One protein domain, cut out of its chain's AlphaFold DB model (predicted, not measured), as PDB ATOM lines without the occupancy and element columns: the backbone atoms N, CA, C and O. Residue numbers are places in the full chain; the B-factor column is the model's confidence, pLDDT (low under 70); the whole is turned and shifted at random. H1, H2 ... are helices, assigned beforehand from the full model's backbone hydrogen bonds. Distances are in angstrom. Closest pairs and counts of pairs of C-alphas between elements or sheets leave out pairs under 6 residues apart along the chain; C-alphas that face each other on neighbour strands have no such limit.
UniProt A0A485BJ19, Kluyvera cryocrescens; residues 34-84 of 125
ATOM      1  N   VAL A  34      12.333 -49.254 -22.388       98.12
ATOM      2  CA  VAL A  34      11.978 -48.901 -21.000       98.12
ATOM      3  C   VAL A  34      12.011 -47.387 -20.793       98.12
ATOM      4  O   VAL A  34      11.141 -46.834 -20.125       98.12
ATOM      5  N   GLN A  35      12.983 -46.698 -21.393       97.88
ATOM      6  CA  GLN A  35      13.059 -45.243 -21.337       97.88
ATOM      7  C   GLN A  35      11.877 -44.585 -22.062       97.88
ATOM      8  O   GLN A  35      11.269 -43.681 -21.504       97.88
ATOM      9  N   GLN A  36      11.503 -45.056 -23.254       98.19
ATOM     10  CA  GLN A  36      10.341 -44.531 -23.981       98.19
ATOM     11  C   GLN A  36       9.034 -44.723 -23.204       98.19
ATOM     12  O   GLN A  36       8.197 -43.821 -23.171       98.19
ATOM     13  N   GLU A  37       8.860 -45.880 -22.561       98.00
ATOM     14  CA  GLU A  37       7.715 -46.143 -21.683       98.00
ATOM     15  C   GLU A  37       7.691 -45.171 -20.492       98.00
ATOM     16  O   GLU A  37       6.638 -44.632 -20.146       98.00
ATOM     17  N   TRP A  38       8.856 -44.887 -19.899       98.25
ATOM     18  CA  TRP A  38       8.983 -43.912 -18.817       98.25
ATOM     19  C   TRP A  38       8.706 -42.475 -19.280       98.25
ATOM     20  O   TRP A  38       7.986 -41.749 -18.598       98.25
ATOM     21  N   ASP A  39       9.213 -42.075 -20.447       97.94
ATOM     22  CA  ASP A  39       8.997 -40.743 -21.020       97.94
ATOM     23  C   ASP A  39       7.505 -40.498 -21.300       97.94
ATOM     24  O   ASP A  39       6.985 -39.416 -21.013       97.94
ATOM     25  N   ALA A  40       6.793 -41.511 -21.805       98.00
ATOM     26  CA  ALA A  40       5.347 -41.448 -22.012       98.00
ATOM     27  C   ALA A  40       4.588 -41.298 -20.683       98.00
ATOM     28  O   ALA A  40       3.740 -40.412 -20.553       98.00
ATOM     29  N   LEU A  41       4.942 -42.098 -19.672       97.94
ATOM     30  CA  LEU A  41       4.357 -41.999 -18.332       97.94
ATOM     31  C   LEU A  41       4.608 -40.621 -17.702       97.94
ATOM     32  O   LEU A  41       3.710 -40.030 -17.101       97.94
ATOM     33  N   PHE A  42       5.823 -40.090 -17.845       98.00
ATOM     34  CA  PHE A  42       6.169 -38.775 -17.319       98.00
ATOM     35  C   PHE A  42       5.424 -37.653 -18.054       98.00
ATOM     36  O   PHE A  42       5.000 -36.687 -17.420       98.00
ATOM     37  N   ALA A  43       5.201 -37.784 -19.364       97.75
ATOM     38  CA  ALA A  43       4.400 -36.830 -20.126       97.75
ATOM     39  C   ALA A  43       2.938 -36.793 -19.645       97.75
ATOM     40  O   ALA A  43       2.383 -35.707 -19.464       97.75
ATOM     41  N   GLU A  44       2.325 -37.951 -19.382       97.81
ATOM     42  CA  GLU A  44       0.981 -38.029 -18.789       97.81
ATOM     43  C   GLU A  44       0.949 -37.429 -17.378       97.81
ATOM     44  O   GLU A  44       0.048 -36.653 -17.044       97.81
ATOM     45  N   TYR A  45       1.963 -37.730 -16.564       97.69
ATOM     46  CA  TYR A  45       2.119 -37.155 -15.230       97.69
ATOM     47  C   TYR A  45       2.225 -35.626 -15.275       97.69
ATOM     48  O   TYR A  45       1.549 -34.945 -14.508       97.69
ATOM     49  N   ALA A  46       3.011 -35.076 -16.201       97.38
ATOM     50  CA  ALA A  46       3.195 -33.637 -16.354       97.38
ATOM     51  C   ALA A  46       1.921 -32.907 -16.796       97.38
ATOM     52  O   ALA A  46       1.715 -31.757 -16.412       97.38
ATOM     53  N   GLN A  47       1.043 -33.564 -17.557       96.94
ATOM     54  CA  GLN A  47      -0.265 -33.002 -17.902       96.94
ATOM     55  C   GLN A  47      -1.200 -32.941 -16.691       96.94
ATOM     56  O   GLN A  47      -1.941 -31.972 -16.537       96.94
ATOM     57  N   GLN A  48      -1.168 -33.962 -15.833       97.62
ATOM     58  CA  GLN A  48      -2.017 -34.033 -14.641       97.62
ATOM     59  C   GLN A  48      -1.487 -33.166 -13.486       97.62
ATOM     60  O   GLN A  48      -2.276 -32.599 -12.734       97.62
ATOM     61  N   TRP A  49      -0.162 -33.047 -13.354       97.19
ATOM     62  CA  TRP A  49       0.522 -32.402 -12.230       97.19
ATOM     63  C   TRP A  49       1.655 -31.480 -12.712       97.19
ATOM     64  O   TRP A  49       2.829 -31.743 -12.437       97.19
ATOM     65  N   PRO A  50       1.340 -30.381 -13.423       96.44
ATOM     66  CA  PRO A  50       2.347 -29.551 -14.086       96.44
ATOM     67  C   PRO A  50       3.363 -28.937 -13.116       96.44
ATOM     68  O   PRO A  50       4.557 -28.915 -13.407       96.44
ATOM     69  N   GLU A  51       2.915 -28.489 -11.939       94.88
ATOM     70  CA  GLU A  51       3.795 -27.910 -10.917       94.88
ATOM     71  C   GLU A  51       4.754 -28.953 -10.328       94.88
ATOM     72  O   GLU A  51       5.954 -28.707 -10.224       94.88
ATOM     73  N   LEU A  52       4.251 -30.149 -10.002       95.00
ATOM     74  CA  LEU A  52       5.077 -31.227  -9.451       95.00
ATOM     75  C   LEU A  52       6.043 -31.805 -10.491       95.00
ATOM     76  O   LEU A  52       7.164 -32.167 -10.144       95.00
ATOM     77  N   ALA A  53       5.644 -31.867 -11.763       96.56
ATOM     78  CA  ALA A  53       6.523 -32.295 -12.845       96.56
ATOM     79  C   ALA A  53       7.643 -31.284 -13.105       96.56
ATOM     80  O   ALA A  53       8.802 -31.686 -13.228       96.56
ATOM     81  N   ALA A  54       7.332 -29.983 -13.115       95.44
ATOM     82  CA  ALA A  54       8.344 -28.932 -13.200       95.44
ATOM     83  C   ALA A  54       9.337 -29.025 -12.030       95.44
ATOM     84  O   ALA A  54      10.550 -28.954 -12.233       95.44
ATOM     85  N   GLU A  55       8.826 -29.265 -10.824       94.81
ATOM     86  CA  GLU A  55       9.636 -29.410  -9.620       94.81
ATOM     87  C   GLU A  55      10.510 -30.674  -9.643       94.81
ATOM     88  O   GLU A  55      11.696 -30.621  -9.312       94.81
ATOM     89  N   PHE A  56       9.971 -31.804 -10.107       95.81
ATOM     90  CA  PHE A  56      10.741 -33.025 -10.336       95.81
ATOM     91  C   PHE A  56      11.867 -32.782 -11.346       95.81
ATOM     92  O   PHE A  56      13.023 -33.087 -11.058       95.81
ATOM     93  N   THR A  57      11.566 -32.183 -12.502       96.12
ATOM     94  CA  THR A  57      12.571 -31.895 -13.533       96.12
ATOM     95  C   THR A  57      13.665 -30.962 -13.017       96.12
ATOM     96  O   THR A  57      14.843 -31.247 -13.237       96.12
ATOM     97  N   ARG A  58      13.310 -29.886 -12.306       96.56
ATOM     98  CA  ARG A  58      14.272 -28.956 -11.692       96.56
ATOM     99  C   ARG A  58      15.232 -29.696 -10.758       96.56
ATOM    100  O   ARG A  58      16.450 -29.580 -10.892       96.56
ATOM    101  N   ARG A  59      14.681 -30.502  -9.843       95.62
ATOM    102  CA  ARG A  59      15.450 -31.268  -8.848       95.62
ATOM    103  C   ARG A  59      16.348 -32.317  -9.496       95.62
ATOM    104  O   ARG A  59      17.506 -32.433  -9.107       95.62
ATOM    105  N   MET A  60      15.858 -33.031 -10.510       95.56
ATOM    106  CA  MET A  60      16.653 -34.021 -11.249       95.56
ATOM    107  C   MET A  60      17.809 -33.389 -12.033       95.56
ATOM    108  O   MET A  60      18.836 -34.038 -12.225       95.56
ATOM    109  N   LYS A  61      17.679 -32.124 -12.449       95.94
ATOM    110  CA  LYS A  61      18.770 -31.350 -13.065       95.94
ATOM    111  C   LYS A  61      19.749 -30.744 -12.052       95.94
ATOM    112  O   LYS A  61      20.786 -30.230 -12.460       95.94
ATOM    113  N   GLY A  62      19.438 -30.784 -10.755       93.12
ATOM    114  CA  GLY A  62      20.228 -30.116  -9.716       93.12
ATOM    115  C   GLY A  62      20.158 -28.586  -9.778       93.12
ATOM    116  O   GLY A  62      21.042 -27.906  -9.259       93.12
ATOM    117  N   GLU A  63      19.134 -28.033 -10.431       94.81
ATOM    118  CA  GLU A  63      18.905 -26.589 -10.507       94.81
ATOM    119  C   GLU A  63      18.260 -26.107  -9.206       94.81
ATOM    120  O   GLU A  63      17.400 -26.793  -8.669       94.81
ATOM    121  N   LEU A  64      18.627 -24.928  -8.702       93.31
ATOM    122  CA  LEU A  64      17.978 -24.319  -7.532       93.31
ATOM    123  C   LEU A  64      16.723 -23.527  -7.943       93.31
ATOM    124  O   LEU A  64      16.594 -23.155  -9.113       93.31
ATOM    125  N   PRO A  65      15.803 -23.215  -7.008       93.19
ATOM    126  CA  PRO A  65      14.664 -22.354  -7.308       93.19
ATOM    127  C   PRO A  65      15.120 -20.994  -7.851       93.19
ATOM    128  O   PRO A  65      16.099 -20.424  -7.370       93.19
ATOM    129  N   ALA A  66      14.385 -20.421  -8.808       91.56
ATOM    130  CA  ALA A  66      14.745 -19.131  -9.411       91.56
ATOM    131  C   ALA A  66      14.861 -17.990  -8.379       91.56
ATOM    132  O   ALA A  66      15.665 -17.074  -8.536       91.56
ATOM    133  N   THR A  67      14.097 -18.075  -7.289       91.31
ATOM    134  CA  THR A  67      14.086 -17.115  -6.177       91.31
ATOM    135  C   THR A  67      15.214 -17.337  -5.163       91.31
ATOM    136  O   THR A  67      15.328 -16.589  -4.193       91.31
ATOM    137  N   TRP A  68      16.064 -18.355  -5.348       92.69
ATOM    138  CA  TRP A  68      17.099 -18.740  -4.385       92.69
ATOM    139  C   TRP A  68      18.059 -17.597  -4.049       92.69
ATOM    140  O   TRP A  68      18.273 -17.291  -2.877       92.69
ATOM    141  N   ALA A  69      18.635 -16.956  -5.069       93.12
ATOM    142  CA  ALA A  69      19.662 -15.937  -4.868       93.12
ATOM    143  C   ALA A  69      19.127 -14.730  -4.084       93.12
ATOM    144  O   ALA A  69      19.803 -14.229  -3.185       93.12
ATOM    145  N   GLU A  70      17.905 -14.297  -4.394       94.12
ATOM    146  CA  GLU A  70      17.246 -13.185  -3.713       94.12
ATOM    147  C   GLU A  70      16.927 -13.531  -2.255       94.12
ATOM    148  O   GLU A  70      17.321 -12.785  -1.354       94.12
ATOM    149  N   ASN A  71      16.306 -14.690  -2.009       92.56
ATOM    150  CA  ASN A  71      15.978 -15.158  -0.659       92.56
ATOM    151  C   ASN A  71      17.230 -15.316   0.212       92.56
ATOM    152  O   ASN A  71      17.259 -14.869   1.359       92.56
ATOM    153  N   MET A  72      18.298 -15.895  -0.341       94.50
ATOM    154  CA  MET A  72      19.567 -16.060   0.365       94.50
ATOM    155  C   MET A  72      20.178 -14.703   0.732       94.50
ATOM    156  O   MET A  72      20.546 -14.483   1.887       94.50
ATOM    157  N   GLN A  73      20.251 -13.769  -0.220       95.00
ATOM    158  CA  GLN A  73      20.794 -12.437   0.045       95.00
ATOM    159  C   GLN A  73      19.960 -11.670   1.070       95.00
ATOM    160  O   GLN A  73      20.527 -10.962   1.905       95.00
ATOM    161  N   GLN A  74      18.634 -11.800   1.019       94.69
ATOM    162  CA  GLN A  74      17.748 -11.187   1.998       94.69
ATOM    163  C   GLN A  74      18.025 -11.734   3.400       94.69
ATOM    164  O   GLN A  74      18.270 -10.950   4.315       94.69
ATOM    165  N   TYR A  75      18.122 -13.054   3.548       93.62
ATOM    166  CA  TYR A  75      18.415 -13.680   4.835       93.62
ATOM    167  C   TYR A  75      19.781 -13.262   5.402       93.62
ATOM    168  O   TYR A  75      19.905 -12.970   6.592       93.62
ATOM    169  N   VAL A  76      20.810 -13.146   4.554       93.12
ATOM    170  CA  VAL A  76      22.129 -12.636   4.971       93.12
ATOM    171  C   VAL A  76      22.042 -11.188   5.463       93.12
ATOM    172  O   VAL A  76      22.633 -10.860   6.494       93.12
ATOM    173  N   ARG A  77      21.293 -10.320   4.768       95.12
ATOM    174  CA  ARG A  77      21.075  -8.930   5.207       95.12
ATOM    175  C   ARG A  77      20.356  -8.871   6.552       95.12
ATOM    176  O   ARG A  77      20.764  -8.092   7.412       95.12
ATOM    177  N   ASP A  78      19.351  -9.715   6.758       92.38
ATOM    178  CA  ASP A  78      18.578  -9.750   8.001       92.38
ATOM    179  C   ASP A  78      19.430 -10.196   9.194       92.38
ATOM    180  O   ASP A  78      19.354  -9.592  10.268       92.38
ATOM    181  N   LEU A  79      20.301 -11.194   9.004       91.44
ATOM    182  CA  LEU A  79      21.268 -11.618  10.022       91.44
ATOM    183  C   LEU A  79      22.293 -10.520  10.339       91.44
ATOM    184  O   LEU A  79      22.650 -10.329  11.501       91.44
ATOM    185  N   GLN A  80      22.753  -9.783   9.325       91.88
ATOM    186  CA  GLN A  80      23.695  -8.678   9.506       91.88
ATOM    187  C   GLN A  80      23.061  -7.492  10.250       91.88
ATOM    188  O   GLN A  80      23.729  -6.848  11.059       91.88
ATOM    189  N   ALA A  81      21.784  -7.203   9.987       94.50
ATOM    190  CA  ALA A  81      21.030  -6.153  10.668       94.50
ATOM    191  C   ALA A  81      20.680  -6.520  12.122       94.50
ATOM    192  O   ALA A  81      20.525  -5.629  12.956       94.50
ATOM    193  N   ASN A  82      20.590  -7.817  12.434       90.25
ATOM    194  CA  ASN A  82      20.194  -8.335  13.745       90.25
ATOM    195  C   ASN A  82      21.277  -9.262  14.327       90.25
ATOM    196  O   ASN A  82      21.084 -10.482  14.392       90.25
ATOM    197  N   PRO A  83      22.429  -8.715  14.759       86.06
ATOM    198  CA  PRO A  83      23.531  -9.523  15.261       86.06
ATOM    199  C   PRO A  83      23.126 -10.269  16.537       86.06
ATOM    200  O   PRO A  83      22.656  -9.678  17.508       86.06
ATOM    201  N   ALA A  84      23.362 -11.579  16.551       84.50
ATOM    202  CA  ALA A  84      23.100 -12.441  17.697       84.50
ATOM    203  C   ALA A  84      24.381 -13.170  18.123       84.50
ATOM    204  O   ALA A  84      25.073 -13.765  17.297       84.50
TER     205      ALA A  84
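This is residues 34 to 84 of the 125 residues of a protein of Kluyvera cryocrescens (UniProt A0A485BJ19). Two helices, H1 and H2, fold into an open V joined at its point, and the third, H3, sticks out far beyond it as a separate arm at the end of a short link. The longest axis runs from the V to the far end of H3, and the V and H3 do not pack on each other. The printed part has 51 residues with three named helices, in the order H1, H2, H3, and no named strand; the class is all helix. It is extended, with a radius of gyration of the C-alphas of 17.7 A, and spans 54 by 19 by 15 A.

H1, the longest helix, takes residues 34 to 48 and measures 21.4 A from first to last C-alpha; C-alpha 34 is at (11.978, -48.901, -21.000). H2 takes residues 50 to 60, 15.3 A long, with C-alpha 50 at (2.347, -29.551, -14.086). H3 takes residues 68 to 81, 20.0 A long, and ends with C-alpha 81 at (21.030, -6.153, 10.668).

H1 and H2 form a helical hairpin and touch, with the closest C-alphas, those of Ala 46 and Ala 53, 5.0 A apart. H1 touches H2 with residues 42 to 46 alone. They run opposite ways at a steep tilt of 43 degrees. H3 touches no helix: H1 and H3 are apart, and so are H2 and H3. In H1, H2 and H3 every O i to N i+4 pair is within hydrogen-bond range.

The two C-alphas farthest apart, those of Val 34 and Pro 83, are 54.8 A apart. Residues 34 to 41 of H1, residues 47 to 52, of which 50 to 52 belong to H2, and residues 66 to 84, of which 68 to 81 belong to H3, stand free. The link from H1 to H2 is tight, with 1 residue, and that from H2 to H3 is short, with 7. The printed part has no cut. Its mean pLDDT is 94.9, and no printed residue is under 70.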